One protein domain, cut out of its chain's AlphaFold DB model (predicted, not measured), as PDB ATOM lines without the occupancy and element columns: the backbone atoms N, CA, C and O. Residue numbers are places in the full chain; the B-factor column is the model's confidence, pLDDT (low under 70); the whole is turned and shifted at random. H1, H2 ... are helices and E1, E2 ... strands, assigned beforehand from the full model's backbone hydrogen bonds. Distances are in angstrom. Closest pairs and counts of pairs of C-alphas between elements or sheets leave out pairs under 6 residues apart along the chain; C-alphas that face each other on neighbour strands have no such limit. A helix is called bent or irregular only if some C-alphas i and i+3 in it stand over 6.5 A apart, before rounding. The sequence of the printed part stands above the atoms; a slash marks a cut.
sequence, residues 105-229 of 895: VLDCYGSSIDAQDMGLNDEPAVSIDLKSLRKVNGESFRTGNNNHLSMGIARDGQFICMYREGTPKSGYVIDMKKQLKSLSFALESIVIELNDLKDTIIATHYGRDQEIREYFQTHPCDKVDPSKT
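What this domain is: This is residues 105 to 229 of the 895 residues of the protein "Ubiquitin-like-specific protease 2" of Candida viswanathii (UniProt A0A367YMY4). A twisted sheet folds over on itself into a small, partly open barrel: E3, E4 and E5 make one wall, E6, E7 and E8 the other, and the bent strand E1 joins the two walls by pairing with both E3 and E8. Between E5 and E6 the ring is not closed, the short E2 pairs with E1 alone, and H1 sits at one end by the first residues of E1. The printed part has 125 residues, with eight named strands, E1 to E8, followed by one named helix, H1; the sheet is branched and antiparallel. The class is mostly strand, with 61 residues, under half, in named elements. The whole is compact and rounded, with a radius of gyration of the C-alphas of 13.1 A and spans of 32 by 30 by 30 A.

Where its parts are: Residues 105 to 125 hold no named element, but residues 105 to 106 pair antiparallel with residues 112 to 113. E1, residues 126 to 135, begins at C-alpha 126 (575.636, 385.638, 383.248), is 22.0 A long and bends by 90 degrees at residue 131. E2 is residues 140 to 142, E3 residues 149 to 153 and E4 residues 159 to 164. E5, residues 167 to 175, is 17.0 A long and bends by 92 degrees at residue 171. E6 is residues 180 to 186, 17.1 A long, E7 residues 189 to 194 and E8 residues 200 to 205. H1, residues 210 to 218, is 12.2 A long and ends at C-alpha 218 (569.834, 386.163, 393.719).

How they stand to each other: E2 and E3 lie on one side of E1, E8 on the other side. E1 and E2 form a hairpin, with N 133 and O 141 2.9 A apart. The pairing of E1 is staggered: residues 126 to 129 pair with E3, with N 128 and O 151 at 2.8 A, and residues 130 to 135 with E8, with N 134 and O 202 at 3.0 A. E3, E4 and E5 form a meander, each strand the antiparallel neighbour of the one before; N 152 and O 161 are 2.9 A apart, N 160 and O 174 2.9 A. E6, E7 and E8 form another, with N 184 and O 191 at 2.8 A and N 192 and O 201 at 2.8 A. The closest C-alphas of the edge strands E5 and E6 are those of Ile 174 and Leu 180, 6.6 A apart. H1 is on the sheet; its closest C-alphas with E1 are those of Ile 212 and Val 126, 6.5 A apart. In H1 every O i to N i+4 pair is within hydrogen-bond range.

The domain as a whole: The two C-alphas farthest apart are those of Asn 145 and Asp 222, 37.1 A. The printed part has no cut and no long link. Its mean pLDDT is 86.9; residues 137, 145 and 196 to 199 are under 70.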
ATOM      1  N   VAL A 105     596.462 389.952 381.032       85.56
ATOM      2  CA  VAL A 105     595.169 390.643 381.037       85.56
ATOM      3  C   VAL A 105     595.194 391.643 382.184       85.56
ATOM      4  O   VAL A 105     595.270 391.259 383.346       85.56
ATOM      5  N   LEU A 106     595.167 392.936 381.872       89.44
ATOM      6  CA  LEU A 106     595.180 393.978 382.892       89.44
ATOM      7  C   LEU A 106     593.771 394.217 383.439       89.44
ATOM      8  O   LEU A 106     592.788 394.211 382.690       89.44
ATOM      9  N   ASP A 107     593.686 394.499 384.733       89.06
ATOM     10  CA  ASP A 107     592.483 395.041 385.353       89.06
ATOM     11  C   ASP A 107     592.236 396.509 384.946       89.06
ATOM     12  O   ASP A 107     593.031 397.145 384.247       89.06
ATOM     13  N   CYS A 108     591.120 397.082 385.395       86.75
ATOM     14  CA  CYS A 108     590.788 398.488 385.156       86.75
ATOM     15  C   CYS A 108     591.781 399.497 385.757       86.75
ATOM     16  O   CYS A 108     591.699 400.683 385.429       86.75
ATOM     17  N   TYR A 109     592.674 399.066 386.648       85.94
ATOM     18  CA  TYR A 109     593.615 399.893 387.401       85.94
ATOM     19  C   TYR A 109     595.063 399.798 386.898       85.94
ATOM     20  O   TYR A 109     595.855 400.661 387.289       85.94
ATOM     21  N   GLY A 110     595.379 398.820 386.041       83.88
ATOM     22  CA  GLY A 110     596.698 398.538 385.466       83.88
ATOM     23  C   GLY A 110     597.414 397.304 386.042       83.88
ATOM     24  O   GLY A 110     598.539 397.025 385.633       83.88
ATOM     25  N   SER A 111     596.805 396.564 386.972       86.25
ATOM     26  CA  SER A 111     597.389 395.356 387.572       86.25
ATOM     27  C   SER A 111     597.247 394.158 386.632       86.25
ATOM     28  O   SER A 111     596.181 393.951 386.058       86.25
ATOM     29  N   SER A 112     598.287 393.328 386.505       87.00
ATOM     30  CA  SER A 112     598.199 392.086 385.729       87.00
ATOM     31  C   SER A 112     597.384 391.026 386.472       87.00
ATOM     32  O   SER A 112     597.712 390.676 387.605       87.00
ATOM     33  N   ILE A 113     596.376 390.480 385.800       85.19
ATOM     34  CA  ILE A 113     595.606 389.299 386.191       85.19
ATOM     35  C   ILE A 113     596.039 388.123 385.301       85.19
ATOM     36  O   ILE A 113     596.254 388.293 384.098       85.19
ATOM     37  N   ASP A 114     596.128 386.922 385.875       84.44
ATOM     38  CA  ASP A 114     596.076 385.692 385.082       84.44
ATOM     39  C   ASP A 114     594.605 385.302 384.862       84.44
ATOM     40  O   ASP A 114     593.866 385.002 385.802       84.44
ATOM     41  N   ALA A 115     594.157 385.376 383.607       80.81
ATOM     42  CA  ALA A 115     592.770 385.120 383.234       80.81
ATOM     43  C   ALA A 115     592.373 383.636 383.324       80.81
ATOM     44  O   ALA A 115     591.180 383.333 383.375       80.81
ATOM     45  N   GLN A 116     593.344 382.717 383.365       80.25
ATOM     46  CA  GLN A 116     593.084 381.292 383.527       80.25
ATOM     47  C   GLN A 116     592.925 380.927 385.006       80.25
ATOM     48  O   GLN A 116     591.949 380.264 385.352       80.25
ATOM     49  N   ASP A 117     593.820 381.410 385.876       78.25
ATOM     50  CA  ASP A 117     593.740 381.159 387.326       78.25
ATOM     51  C   ASP A 117     592.517 381.838 387.975       78.25
ATOM     52  O   ASP A 117     591.973 381.325 388.952       78.25
ATOM     53  N   MET A 118     592.059 382.972 387.428       80.12
ATOM     54  CA  MET A 118     590.865 383.694 387.905       80.12
ATOM     55  C   MET A 118     589.556 383.279 387.205       80.12
ATOM     56  O   MET A 118     588.544 383.957 387.363       80.12
ATOM     57  N   GLY A 119     589.555 382.204 386.405       80.12
ATOM     58  CA  GLY A 119     588.342 381.685 385.752       80.12
ATOM     59  C   GLY A 119     587.685 382.646 384.750       80.12
ATOM     60  O   GLY A 119     586.504 382.506 384.443       80.12
ATOM     61  N   LEU A 120     588.425 383.631 384.228       84.19
ATOM     62  CA  LEU A 120     587.923 384.616 383.255       84.19
ATOM     63  C   LEU A 120     587.886 384.064 381.820       84.19
ATOM     64  O   LEU A 120     587.320 384.700 380.936       84.19
ATOM     65  N   ASN A 121     588.491 382.899 381.588       85.06
ATOM     66  CA  ASN A 121     588.385 382.144 380.338       85.06
ATOM     67  C   ASN A 121     587.235 381.110 380.354       85.06
ATOM     68  O   ASN A 121     586.977 380.484 379.326       85.06
ATOM     69  N   ASP A 122     586.570 380.909 381.499       86.81
ATOM     70  CA  ASP A 122     585.418 380.011 381.627       86.81
ATOM     71  C   ASP A 122     584.113 380.707 381.196       86.81
ATOM     72  O   ASP A 122     584.036 381.931 381.076       86.81
ATOM     73  N   GLU A 123     583.048 379.925 380.993       86.56
ATOM     74  CA  GLU A 123     581.710 380.471 380.739       86.56
ATOM     75  C   GLU A 123     581.224 381.287 381.964       86.56
ATOM     76  O   GLU A 123     581.194 380.751 383.082       86.56
ATOM     77  N   PRO A 124     580.873 382.580 381.794       91.69
ATOM     78  CA  PRO A 124     580.462 383.453 382.894       91.69
ATOM     79  C   PRO A 124     579.119 383.017 383.498       91.69
ATOM     80  O   PRO A 124     578.301 382.385 382.833       91.69
ATOM     81  N   ALA A 125     578.853 383.405 384.750       92.12
ATOM     82  CA  ALA A 125     577.582 383.106 385.422       92.12
ATOM     83  C   ALA A 125     576.372 383.746 384.713       92.12
ATOM     84  O   ALA A 125     575.268 383.212 384.761       92.12
ATOM     85  N   VAL A 126     576.597 384.894 384.069       93.62
ATOM     86  CA  VAL A 126     575.636 385.638 383.248       93.62
ATOM     87  C   VAL A 126     576.401 386.549 382.278       93.62
ATOM     88  O   VAL A 126     577.484 387.031 382.621       93.62
ATOM     89  N   SER A 127     575.873 386.781 381.069       93.38
ATOM     90  CA  SER A 127     576.530 387.569 380.013       93.38
ATOM     91  C   SER A 127     575.529 388.287 379.104       93.38
ATOM     92  O   SER A 127     574.624 387.651 378.578       93.38
ATOM     93  N   ILE A 128     575.750 389.578 378.829       92.31
ATOM     94  CA  ILE A 128     574.920 390.389 377.922       92.31
ATOM     95  C   ILE A 128     575.719 391.015 376.768       92.31
ATOM     96  O   ILE A 128     576.856 391.461 376.932       92.31
ATOM     97  N   ASP A 129     575.089 391.103 375.594       90.12
ATOM     98  CA  ASP A 129     575.651 391.723 374.387       90.12
ATOM     99  C   ASP A 129     575.696 393.258 374.485       90.12
ATOM    100  O   ASP A 129     574.692 393.915 374.787       90.12
ATOM    101  N   LEU A 130     576.836 393.851 374.117       91.44
ATOM    102  CA  LEU A 130     577.020 395.303 374.087       91.44
ATOM    103  C   LEU A 130     576.917 395.875 372.664       91.44
ATOM    104  O   LEU A 130     577.490 395.353 371.707       91.44
ATOM    105  N   LYS A 131     576.256 397.029 372.532       86.12
ATOM    106  CA  LYS A 131     576.367 397.952 371.388       86.12
ATOM    107  C   LYS A 131     577.739 398.624 371.366       86.12
ATOM    108  O   LYS A 131     578.353 398.779 370.308       86.12
ATOM    109  N   SER A 132     578.189 399.072 372.536       89.69
ATOM    110  CA  SER A 132     579.426 399.827 372.716       89.69
ATOM    111  C   SER A 132     579.882 399.828 374.167       89.69
ATOM    112  O   SER A 132     579.071 399.752 375.082       89.69
ATOM    113  N   LEU A 133     581.186 399.982 374.358       91.31
ATOM    114  CA  LEU A 133     581.849 400.043 375.652       91.31
ATOM    115  C   LEU A 133     582.757 401.270 375.654       91.31
ATOM    116  O   LEU A 133     583.710 401.308 374.875       91.31
ATOM    117  N   ARG A 134     582.479 402.264 376.501       87.38
ATOM    118  CA  ARG A 134     583.322 403.464 376.628       87.38
ATOM    119  C   ARG A 134     583.762 403.696 378.066       87.38
ATOM    120  O   ARG A 134     582.982 403.479 378.990       87.38
ATOM    121  N   LYS A 135     584.988 404.179 378.236       85.69
ATOM    122  CA  LYS A 135     585.401 404.923 379.432       85.69
ATOM    123  C   LYS A 135     585.090 406.409 379.227       85.69
ATOM    124  O   LYS A 135     585.074 406.863 378.084       85.69
ATOM    125  N   VAL A 136     584.796 407.155 380.292       74.50
ATOM    126  CA  VAL A 136     584.472 408.593 380.191       74.50
ATOM    127  C   VAL A 136     585.682 409.409 379.728       74.50
ATOM    128  O   VAL A 136     585.519 410.266 378.865       74.50
ATOM    129  N   ASN A 137     586.882 409.081 380.212       67.56
ATOM    130  CA  ASN A 137     588.140 409.756 379.872       67.56
ATOM    131  C   ASN A 137     589.081 408.869 379.027       67.56
ATOM    132  O   ASN A 137     590.290 409.100 378.990       67.56
ATOM    133  N   GLY A 138     588.553 407.828 378.373       73.06
ATOM    134  CA  GLY A 138     589.358 406.768 377.759       73.06
ATOM    135  C   GLY A 138     588.772 406.182 376.474       73.06
ATOM    136  O   GLY A 138     587.928 406.781 375.809       73.06
ATOM    137  N   GLU A 139     589.247 404.991 376.094       77.81
ATOM    138  CA  GLU A 139     588.873 404.368 374.821       77.81
ATOM    139  C   GLU A 139     587.377 404.008 374.738       77.81
ATOM    140  O   GLU A 139     586.724 403.637 375.723       77.81
ATOM    141  N   SER A 140     586.852 404.095 373.512       84.69
ATOM    142  CA  SER A 140     585.459 403.827 373.156       84.69
ATOM    143  C   SER A 140     585.395 402.803 372.024       84.69
ATOM    144  O   SER A 140     585.784 403.074 370.887       84.69
ATOM    145  N   PHE A 141     584.894 401.613 372.339       86.19
ATOM    146  CA  PHE A 141     584.705 400.512 371.402       86.19
ATOM    147  C   PHE A 141     583.241 400.427 370.970       86.19
ATOM    148  O   PHE A 141     582.329 400.622 371.772       86.19
ATOM    149  N   ARG A 142     582.999 400.076 369.705       85.38
ATOM    150  CA  ARG A 142     581.657 399.784 369.177       85.38
ATOM    151  C   ARG A 142     581.615 398.390 368.575       85.38
ATOM    152  O   ARG A 142     582.591 397.962 367.954       85.38
ATOM    153  N   THR A 143     580.490 397.703 368.726       82.19
ATOM    154  CA  THR A 143     580.323 396.357 368.183       82.19
ATOM    155  C   THR A 143     580.310 396.390 366.655       82.19
ATOM    156  O   THR A 143     579.518 397.095 366.030       82.19
ATOM    157  N   GLY A 144     581.238 395.647 366.052       75.25
ATOM    158  CA  GLY A 144     581.496 395.618 364.610       75.25
ATOM    159  C   GLY A 144     581.175 394.264 363.975       75.25
ATOM    160  O   GLY A 144     580.534 393.409 364.587       75.25
ATOM    161  N   ASN A 145     581.647 394.047 362.743       62.44
ATOM    162  CA  ASN A 145     581.550 392.740 362.073       62.44
ATOM    163  C   ASN A 145     582.529 391.714 362.670       62.44
ATOM    164  O   ASN A 145     582.136 390.577 362.911       62.44
ATOM    165  N   ASN A 146     583.756 392.158 362.953       70.50
ATOM    166  CA  ASN A 146     584.841 391.402 363.584       70.50
ATOM    167  C   ASN A 146     585.264 392.150 364.865       70.50
ATOM    168  O   ASN A 146     586.429 392.500 365.052       70.50
ATOM    169  N   ASN A 147     584.260 392.581 365.636       78.69
ATOM    170  CA  ASN A 147     584.450 393.211 366.935       78.69
ATOM    171  C   ASN A 147     583.191 393.024 367.796       78.69
ATOM    172  O   ASN A 147     582.501 393.997 368.080       78.69
ATOM    173  N   HIS A 148     582.819 391.791 368.119       86.19
ATOM    174  CA  HIS A 148     581.763 391.498 369.087       86.19
ATOM    175  C   HIS A 148     582.228 391.854 370.508       86.19
ATOM    176  O   HIS A 148     583.357 391.536 370.891       86.19
ATOM    177  N   LEU A 149     581.364 392.541 371.260       92.31
ATOM    178  CA  LEU A 149     581.585 392.955 372.644       92.31
ATOM    179  C   LEU A 149     580.449 392.418 373.519       92.31
ATOM    180  O   LEU A 149     579.279 392.576 373.162       92.31
ATOM    181  N   SER A 150     580.788 391.874 374.682       94.00
ATOM    182  CA  SER A 150     579.830 391.491 375.726       94.00
ATOM    183  C   SER A 150     580.350 391.883 377.113       94.00
ATOM    184  O   SER A 150     581.540 392.155 377.290       94.00
ATOM    185  N   MET A 151     579.458 391.944 378.098       95.62
ATOM    186  CA  MET A 151     579.796 392.068 379.518       95.62
ATOM    187  C   MET A 151     579.297 390.821 380.235       95.62
ATOM    188  O   MET A 151     578.123 390.490 380.104       95.62
ATOM    189  N   GLY A 152     580.150 390.172 381.024       95.00
ATOM    190  CA  GLY A 152     579.748 389.041 381.857       95.00
ATOM    191  C   GLY A 152     580.281 389.131 383.280       95.00
ATOM    192  O   GLY A 152     581.307 389.765 383.538       95.00
ATOM    193  N   ILE A 153     579.578 388.478 384.200       95.31
ATOM    194  CA  ILE A 153     580.024 388.294 385.584       95.31
ATOM    195  C   ILE A 153     580.728 386.940 385.667       95.31
ATOM    196  O   ILE A 153     580.181 385.927 385.227       95.31
ATOM    197  N   ALA A 154     581.955 386.924 386.186       92.38
ATOM    198  CA  ALA A 154     582.747 385.706 386.327       92.38
ATOM    199  C   ALA A 154     582.010 384.655 387.171       92.38
ATOM    200  O   ALA A 154     581.198 384.981 388.038       92.38
ATOM    201  N   ARG A 155     582.291 383.375 386.914       89.38
ATOM    202  CA  ARG A 155     581.537 382.244 387.480       89.38
ATOM    203  C   ARG A 155     581.588 382.148 389.013       89.38
ATOM    204  O   ARG A 155     580.716 381.531 389.616       89.38
ATOM    205  N   ASP A 156     582.596 382.755 389.631       88.06
ATOM    206  CA  ASP A 156     582.781 382.849 391.081       88.06
ATOM    207  C   ASP A 156     582.099 384.076 391.722       88.06
ATOM    208  O   ASP A 156     582.155 384.255 392.941       88.06
ATOM    209  N   GLY A 157     581.488 384.942 390.908       88.44
ATOM    210  CA  GLY A 157     580.858 386.183 391.340       88.44
ATOM    211  C   GLY A 157     581.825 387.254 391.851       88.44
ATOM    212  O   GLY A 157     581.379 388.150 392.565       88.44
ATOM    213  N   GLN A 158     583.130 387.190 391.549       91.00
ATOM    214  CA  GLN A 158     584.110 388.173 392.045       91.00
ATOM    215  C   GLN A 158     584.457 389.279 391.045       91.00
ATOM    216  O   GLN A 158     584.801 390.387 391.469       91.00
ATOM    217  N   PHE A 159     584.346 389.008 389.743       92.94
ATOM    218  CA  PHE A 159     584.756 389.936 388.686       92.94
ATOM    219  C   PHE A 159     583.619 390.276 387.720       92.94
ATOM    220  O   PHE A 159     582.882 389.394 387.282       92.94
ATOM    221  N   ILE A 160     583.545 391.543 387.310       94.88
ATOM    222  CA  ILE A 160     582.856 391.947 386.076       94.88
ATOM    223  C   ILE A 160     583.922 392.025 384.985       94.88
ATOM    224  O   ILE A 160     584.923 392.728 385.138       94.88
ATOM    225  N   CYS A 161     583.717 391.310 383.885       94.31
ATOM    226  CA  CYS A 161     584.641 391.266 382.760       94.31
ATOM    227  C   CYS A 161     583.943 391.729 381.480       94.31
ATOM    228  O   CYS A 161     582.849 391.274 381.141       94.31
ATOM    229  N   MET A 162     584.598 392.633 380.754       94.12
ATOM    230  CA  MET A 162     584.218 392.981 379.388       94.12
ATOM    231  C   MET A 162     584.972 392.070 378.422       94.12
ATOM    232  O   MET A 162     586.198 391.986 378.486       94.12
ATOM    233  N   TYR A 163     584.265 391.428 377.500       92.06
ATOM    234  CA  TYR A 163     584.854 390.517 376.522       92.06
ATOM    235  C   TYR A 163     584.892 391.141 375.126       92.06
ATOM    236  O   TYR A 163     584.031 391.938 374.745       92.06
ATOM    237  N   ARG A 164     585.894 390.744 374.343       90.19
ATOM    238  CA  ARG A 164     586.077 391.086 372.931       90.19
ATOM    239  C   ARG A 164     586.323 389.801 372.146       90.19
ATOM    240  O   ARG A 164     587.315 389.121 372.396       90.19
ATOM    241  N   GLU A 165     585.421 389.460 371.226       86.75
ATOM    242  CA  GLU A 165     585.439 388.174 370.496       86.75
ATOM    243  C   GLU A 165     585.604 386.953 371.434       86.75
ATOM    244  O   GLU A 165     586.362 386.029 371.157       86.75
ATOM    245  N   GLY A 166     584.929 386.979 372.592       83.56
ATOM    246  CA  GLY A 166     585.009 385.929 373.616       83.56
ATOM    247  C   GLY A 166     586.239 385.977 374.534       83.56
ATOM    248  O   GLY A 166     586.291 385.217 375.492       83.56
ATOM    249  N   THR A 167     587.207 386.871 374.302       88.19
ATOM    250  CA  THR A 167     588.411 387.003 375.152       88.19
ATOM    251  C   THR A 167     588.293 388.162 376.153       88.19
ATOM    252  O   THR A 167     587.761 389.213 375.782       88.19
ATOM    253  N   PRO A 168     588.790 388.036 377.401       90.94
ATOM    254  CA  PRO A 168     588.837 389.137 378.369       90.94
ATOM    255  C   PRO A 168     589.573 390.376 377.836       90.94
ATOM    256  O   PRO A 168     590.758 390.329 377.490       90.94
ATOM    257  N   LYS A 169     588.896 391.529 377.785       89.94
ATOM    258  CA  LYS A 169     589.499 392.785 377.322       89.94
ATOM    259  C   LYS A 169     590.399 393.362 378.416       89.94
ATOM    260  O   LYS A 169     589.938 394.025 379.341       89.94
ATOM    261  N   SER A 170     591.708 393.192 378.233       88.25
ATOM    262  CA  SER A 170     592.746 393.865 379.029       88.25
ATOM    263  C   SER A 170     592.456 395.372 379.187       88.25
ATOM    264  O   SER A 170     592.135 396.067 378.210       88.25
ATOM    265  N   GLY A 171     592.508 395.850 380.432       87.75
ATOM    266  CA  GLY A 171     592.114 397.190 380.882       87.75
ATOM    267  C   GLY A 171     590.638 397.346 381.287       87.75
ATOM    268  O   GLY A 171     590.238 398.456 381.647       87.75
ATOM    269  N   TYR A 172     589.824 396.284 381.181       91.00
ATOM    270  CA  TYR A 172     588.367 396.286 381.402       91.00
ATOM    271  C   TYR A 172     587.871 395.059 382.210       91.00
ATOM    272  O   TYR A 172     586.730 394.618 382.053       91.00
ATOM    273  N   VAL A 173     588.721 394.525 383.093       92.50
ATOM    274  CA  VAL A 173     588.340 393.565 384.148       92.50
ATOM    275  C   VAL A 173     588.241 394.313 385.479       92.50
ATOM    276  O   VAL A 173     589.113 395.122 385.792       92.50
ATOM    277  N   ILE A 174     587.177 394.070 386.248       93.00
ATOM    278  CA  ILE A 174     586.836 394.822 387.464       93.00
ATOM    279  C   ILE A 174     586.641 393.851 388.625       93.00
ATOM    280  O   ILE A 174     585.698 393.061 388.619       93.00
ATOM    281  N   ASP A 175     587.481 393.949 389.653       91.88
ATOM    282  CA  ASP A 175     587.244 393.290 390.942       91.88
ATOM    283  C   ASP A 175     586.077 393.986 391.672       91.88
ATOM    284  O   ASP A 175     586.173 395.161 392.046       91.88
ATOM    285  N   MET A 176     584.961 393.281 391.895       90.75
ATOM    286  CA  MET A 176     583.766 393.888 392.501       90.75
ATOM    287  C   MET A 176     583.966 394.284 393.972       90.75
ATOM    288  O   MET A 176     583.279 395.172 394.482       90.75
ATOM    289  N   LYS A 177     584.917 393.666 394.679       88.25
ATOM    290  CA  LYS A 177     585.209 393.983 396.082       88.25
ATOM    291  C   LYS A 177     586.141 395.192 396.166       88.25
ATOM    292  O   LYS A 177     585.823 396.135 396.891       88.25
ATOM    293  N   LYS A 178     587.229 395.201 395.388       88.12
ATOM    294  CA  LYS A 178     588.300 396.215 395.447       88.12
ATOM    295  C   LYS A 178     588.061 397.457 394.575       88.12
ATOM    296  O   LYS A 178     588.422 398.551 394.989       88.12
ATOM    297  N   GLN A 179     587.499 397.308 393.373       90.50
ATOM    298  CA  GLN A 179     587.554 398.343 392.321       90.50
ATOM    299  C   GLN A 179     586.199 398.956 391.989       90.50
ATOM    300  O   GLN A 179     586.118 400.163 391.770       90.50
ATOM    301  N   LEU A 180     585.140 398.143 391.975       91.50
ATOM    302  CA  LEU A 180     583.771 398.634 391.827       91.50
ATOM    303  C   LEU A 180     583.421 399.584 392.983       91.50
ATOM    304  O   LEU A 180     583.655 399.245 394.149       91.50
ATOM    305  N   LYS A 181     582.817 400.726 392.649       87.88
ATOM    306  CA  LYS A 181     582.176 401.657 393.587       87.88
ATOM    307  C   LYS A 181     580.663 401.451 393.586       87.88
ATOM    308  O   LYS A 181     580.090 401.132 394.622       87.88
ATOM    309  N   SER A 182     580.056 401.557 392.407       90.56
ATOM    310  CA  SER A 182     578.628 401.355 392.148       90.56
ATOM    311  C   SER A 182     578.419 400.772 390.747       90.56
ATOM    312  O   SER A 182     579.173 401.084 389.819       90.56
ATOM    313  N   LEU A 183     577.397 399.925 390.590       94.44
ATOM    314  CA  LEU A 183     576.843 399.543 389.287       94.44
ATOM    315  C   LEU A 183     575.390 400.015 389.226       94.44
ATOM    316  O   LEU A 183     574.558 399.595 390.028       94.44
ATOM    317  N   SER A 184     575.105 400.869 388.249       93.00
ATOM    318  CA  SER A 184     573.818 401.534 388.066       93.00
ATOM    319  C   SER A 184     573.263 401.208 386.683       93.00
ATOM    320  O   SER A 184     573.893 401.484 385.660       93.00
ATOM    321  N   PHE A 185     572.080 400.605 386.641       93.25
ATOM    322  CA  PHE A 185     571.394 400.265 385.396       93.25
ATOM    323  C   PHE A 185     570.728 401.494 384.759       93.25
ATOM    324  O   PHE A 185     570.297 402.395 385.471       93.25
ATOM    325  N   ALA A 186     570.585 401.517 383.434       89.12
ATOM    326  CA  ALA A 186     569.848 402.514 382.653       89.12
ATOM    327  C   ALA A 186     569.238 401.850 381.401       89.12
ATOM    328  O   ALA A 186     569.752 400.837 380.931       89.12
ATOM    329  N   LEU A 187     568.192 402.447 380.812       81.31
ATOM    330  CA  LEU A 187     567.347 401.847 379.753       81.31
ATOM    331  C   LEU A 187     568.093 401.182 378.571       81.31
ATOM    332  O   LEU A 187     567.598 400.207 378.004       81.31
ATOM    333  N   GLU A 188     569.273 401.688 378.194       85.06
ATOM    334  CA  GLU A 188     570.165 401.051 377.211       85.06
ATOM    335  C   GLU A 188     571.644 400.988 377.657       85.06
ATOM    336  O   GLU A 188     572.535 400.833 376.816       85.06
ATOM    337  N   SER A 189     571.973 401.184 378.936       91.19
ATOM    338  CA  SER A 189     573.368 401.168 379.412       91.19
ATOM    339  C   SER A 189     573.505 400.734 380.864       91.19
ATOM    340  O   SER A 189     572.773 401.201 381.721       91.19
ATOM    341  N   ILE A 190     574.540 399.951 381.160       94.25
ATOM    342  CA  ILE A 190     575.012 399.756 382.530       94.25
ATOM    343  C   ILE A 190     576.179 400.718 382.766       94.25
ATOM    344  O   ILE A 190     577.148 400.747 382.000       94.25
ATOM    345  N   VAL A 191     576.053 401.536 383.806       92.44
ATOM    346  CA  VAL A 191     577.046 402.519 384.243       92.44
ATOM    347  C   VAL A 191     577.787 401.946 385.442       92.44
ATOM    348  O   VAL A 191     577.172 401.481 386.396       92.44
ATOM    349  N   ILE A 192     579.114 401.959 385.384       93.19
ATOM    350  CA  ILE A 192     579.983 401.383 386.406       93.19
ATOM    351  C   ILE A 192     580.948 402.467 386.879       93.19
ATOM    352  O   ILE A 192     581.826 402.895 386.122       93.19
ATOM    353  N   GLU A 193     580.798 402.907 388.126       88.94
ATOM    354  CA  GLU A 193     581.782 403.770 388.773       88.94
ATOM    355  C   GLU A 193     582.886 402.925 389.423       88.94
ATOM    356  O   GLU A 193     582.638 401.848 389.979       88.94
ATOM    357  N   LEU A 194     584.114 403.441 389.398       87.94
ATOM    358  CA  LEU A 194     585.273 402.852 390.067       87.94
ATOM    359  C   LEU A 194     585.717 403.730 391.247       87.94
ATOM    360  O   LEU A 194     585.525 404.946 391.217       87.94
ATOM    361  N   ASN A 195     586.313 403.128 392.279       78.94
ATOM    362  CA  ASN A 195     586.642 403.828 393.531       78.94
ATOM    363  C   ASN A 195     587.689 404.950 393.347       78.94
ATOM    364  O   ASN A 195     587.513 406.061 393.841       78.94
ATOM    365  N   ASP A 196     588.774 404.680 392.617       63.34
ATOM    366  CA  ASP A 196     590.033 405.438 392.718       63.34
ATOM    367  C   ASP A 196     590.124 406.609 391.715       63.34
ATOM    368  O   ASP A 196     591.171 406.822 391.104       63.34
ATOM    369  N   LEU A 197     589.023 407.333 391.464       53.81
ATOM    370  CA  LEU A 197     588.916 408.430 390.471       53.81
ATOM    371  C   LEU A 197     589.256 408.059 389.005       53.81
ATOM    372  O   LEU A 197     589.227 408.927 388.135       53.81
ATOM    373  N   LYS A 198     589.575 406.791 388.706       53.34
ATOM    374  CA  LYS A 198     590.216 406.391 387.439       53.34
ATOM    375  C   LYS A 198     589.332 406.494 386.199       53.34
ATOM    376  O   LYS A 198     589.842 406.890 385.160       53.34
ATOM    377  N   ASP A 199     588.057 406.110 386.278       69.94
ATOM    378  CA  ASP A 199     587.076 406.348 385.211       69.94
ATOM    379  C   ASP A 199     585.657 405.927 385.620       69.94
ATOM    380  O   ASP A 199     585.466 405.141 386.549       69.94
ATOM    381  N   THR A 200     584.660 406.385 384.856       85.19
ATOM    382  CA  THR A 200     583.349 405.719 384.766       85.19
ATOM    383  C   THR A 200     583.300 404.912 383.471       85.19
ATOM    384  O   THR A 200     583.649 405.426 382.405       85.19
ATOM    385  N   ILE A 201     582.868 403.654 383.546       90.19
ATOM    386  CA  ILE A 201     582.652 402.790 382.380       90.19
ATOM    387  C   ILE A 201     581.162 402.782 382.047       90.19
ATOM    388  O   ILE A 201     580.320 402.655 382.930       90.19
ATOM    389  N   ILE A 202     580.835 402.911 380.765       91.31
ATOM    390  CA  ILE A 202     579.463 402.887 380.259       91.31
ATOM    391  C   ILE A 202     579.391 401.770 379.219       91.31
ATOM    392  O   ILE A 202     579.934 401.882 378.112       91.31
ATOM    393  N   ALA A 203     578.753 400.672 379.615       93.31
ATOM    394  CA  ALA A 203     578.523 399.481 378.815       93.31
ATOM    395  C   ALA A 203     577.114 399.562 378.211       93.31
ATOM    396  O   ALA A 203     576.119 399.191 378.832       93.31
ATOM    397  N   THR A 204     577.014 400.108 377.002       90.69
ATOM    398  CA  THR A 204     575.743 400.285 376.291       90.69
ATOM    399  C   THR A 204     575.296 398.952 375.704       90.69
ATOM    400  O   THR A 204     576.013 398.377 374.887       90.69
ATOM    401  N   HIS A 205     574.108 398.472 376.070       90.12
ATOM    402  CA  HIS A 205     573.558 397.163 375.691       90.12
ATOM    403  C   HIS A 205     572.252 397.313 374.894       90.12
ATOM    404  O   HIS A 205     571.734 398.411 374.666       90.12
ATOM    405  N   TYR A 206     571.707 396.196 374.418       79.06
ATOM    406  CA  TYR A 206     570.492 396.163 373.595       79.06
ATOM    407  C   TYR A 206     569.201 396.137 374.428       79.06
ATOM    408  O   TYR A 206     568.293 395.379 374.116       79.06
ATOM    409  N   GLY A 207     569.149 396.915 375.517       76.06
ATOM    410  CA  GLY A 207     568.014 396.957 376.450       76.06
ATOM    411  C   GLY A 207     567.740 395.637 377.186       76.06
ATOM    412  O   GLY A 207     566.699 395.498 377.808       76.06
ATOM    413  N   ARG A 208     568.666 394.670 377.120       77.25
ATOM    414  CA  ARG A 208     568.682 393.480 377.980       77.25
ATOM    415  C   ARG A 208     569.683 393.676 379.109       77.25
ATOM    416  O   ARG A 208     570.884 393.594 378.870       77.25
ATOM    417  N   ASP A 209     569.195 393.997 380.294       87.56
ATOM    418  CA  ASP A 209     569.927 393.950 381.566       87.56
ATOM    419  C   ASP A 209     569.262 392.999 382.581       87.56
ATOM    420  O   ASP A 209     569.884 392.664 383.586       87.56
ATOM    421  N   GLN A 210     568.041 392.521 382.300       85.75
ATOM    422  CA  GLN A 210     567.247 391.633 383.154       85.75
ATOM    423  C   GLN A 210     568.051 390.457 383.727       85.75
ATOM    424  O   GLN A 210     568.032 390.257 384.933       85.75
ATOM    425  N   GLU A 211     568.822 389.737 382.908       89.12
ATOM    426  CA  GLU A 211     569.642 388.604 383.368       89.12
ATOM    427  C   GLU A 211     570.674 389.037 384.437       89.12
ATOM    428  O   GLU A 211     570.904 388.338 385.423       89.12
ATOM    429  N   ILE A 212     571.264 390.232 384.288       93.56
ATOM    430  CA  ILE A 212     572.196 390.828 385.260       93.56
ATOM    431  C   ILE A 212     571.440 391.285 386.522       93.56
ATOM    432  O   ILE A 212     571.950 391.127 387.632       93.56
ATOM    433  N   ARG A 213     570.216 391.816 386.385       92.50
ATOM    434  CA  ARG A 213     569.354 392.174 387.528       92.50
ATOM    435  C   ARG A 213     568.956 390.940 388.337       92.50
ATOM    436  O   ARG A 213     569.122 390.951 389.549       92.50
ATOM    437  N   GLU A 214     568.498 389.876 387.683       91.44
ATOM    438  CA  GLU A 214     568.136 388.591 388.300       91.44
ATOM    439  C   GLU A 214     569.344 387.936 388.990       91.44
ATOM    440  O   GLU A 214     569.226 387.413 390.105       91.44
ATOM    441  N   TYR A 215     570.538 388.043 388.392       94.62
ATOM    442  CA  TYR A 215     571.781 387.650 389.051       94.62
ATOM    443  C   TYR A 215     571.998 388.427 390.360       94.62
ATOM    444  O   TYR A 215     572.200 387.799 391.396       94.62
ATOM    445  N   PHE A 216     571.900 389.762 390.370       94.69
ATOM    446  CA  PHE A 216     572.098 390.553 391.598       94.69
ATOM    447  C   PHE A 216     570.928 390.476 392.598       94.69
ATOM    448  O   PHE A 216     571.138 390.686 393.789       94.69
ATOM    449  N   GLN A 217     569.717 390.114 392.166       91.50
ATOM    450  CA  GLN A 217     568.606 389.769 393.064       91.50
ATOM    451  C   GLN A 217     568.867 388.448 393.806       91.50
ATOM    452  O   GLN A 217     568.538 388.320 394.984       91.50
ATOM    453  N   THR A 218     569.474 387.466 393.129       92.06
ATOM    454  CA  THR A 218     569.834 386.163 393.719       92.06
ATOM    455  C   THR A 218     571.187 386.175 394.439       92.06
ATOM    456  O   THR A 218     571.393 385.385 395.360       92.06
ATOM    457  N   HIS A 219     572.076 387.104 394.078       92.56
ATOM    458  CA  HIS A 219     573.402 387.318 394.661       92.56
ATOM    459  C   HIS A 219     573.563 388.796 395.079       92.56
ATOM    460  O   HIS A 219     574.236 389.560 394.378       92.56
ATOM    461  N   PRO A 220     572.944 389.226 396.199       89.75
ATOM    462  CA  PRO A 220     572.957 390.622 396.629       89.75
ATOM    463  C   PRO A 220     574.368 391.194 396.789       89.75
ATOM    464  O   PRO A 220     575.266 390.546 397.330       89.75
ATOM    465  N   CYS A 221     574.548 392.438 396.349       89.06
ATOM    466  CA  CYS A 221     575.798 393.175 396.472       89.06
ATOM    467  C   CYS A 221     575.500 394.621 396.873       89.06
ATOM    468  O   CYS A 221     574.809 395.322 396.144       89.06
ATOM    469  N   ASP A 222     576.078 395.095 397.980       87.75
ATOM    470  CA  ASP A 222     575.813 396.427 398.567       87.75
ATOM    471  C   ASP A 222     576.133 397.619 397.632       87.75
ATOM    472  O   ASP A 222     575.834 398.768 397.949       87.75
ATOM    473  N   LYS A 223     576.768 397.349 396.486       90.88
ATOM    474  CA  LYS A 223     577.159 398.312 395.446       90.88
ATOM    475  C   LYS A 223     576.216 398.321 394.234       90.88
ATOM    476  O   LYS A 223     576.488 399.034 393.267       90.88
ATOM    477  N   VAL A 224     575.171 397.491 394.238       92.44
ATOM    478  CA  VAL A 224     574.296 397.250 393.085       92.44
ATOM    479  C   VAL A 224     572.843 397.144 393.537       92.44
ATOM    480  O   VAL A 224     572.477 396.210 394.244       92.44
ATOM    481  N   ASP A 225     572.001 398.072 393.084       89.25
ATOM    482  CA  ASP A 225     570.554 398.028 393.318       89.25
ATOM    483  C   ASP A 225     569.826 397.605 392.024       89.25
ATOM    484  O   ASP A 225     569.622 398.437 391.135       89.25
ATOM    485  N   PRO A 226     569.431 396.324 391.875       90.62
ATOM    486  CA  PRO A 226     568.718 395.851 390.689       90.62
ATOM    487  C   PRO A 226     567.257 396.328 390.616       90.62
ATOM    488  O   PRO A 226     566.626 396.129 389.577       90.62
ATOM    489  N   SER A 227     566.718 396.949 391.677       87.00
ATOM    490  CA  SER A 227     565.346 397.485 391.721       87.00
ATOM    491  C   SER A 227     565.226 398.919 391.187       87.00
ATOM    492  O   SER A 227     564.121 399.387 390.916       87.00
ATOM    493  N   LYS A 228     566.355 399.611 390.991       86.69
ATOM    494  CA  LYS A 228     566.427 400.986 390.477       86.69
ATOM    495  C   LYS A 228     566.972 401.046 389.049       86.69
ATOM    496  O   LYS A 228     567.610 400.115 388.556       86.69
ATOM    497  N   THR A 229     566.722 402.167 388.377       89.50
ATOM    498  CA  THR A 229     567.229 402.492 387.036       89.50
ATOM    499  C   THR A 229     567.499 403.992 386.945       89.50
ATOM    500  O   THR A 229     566.683 404.793 387.384       89.50
TER     501      THR A 229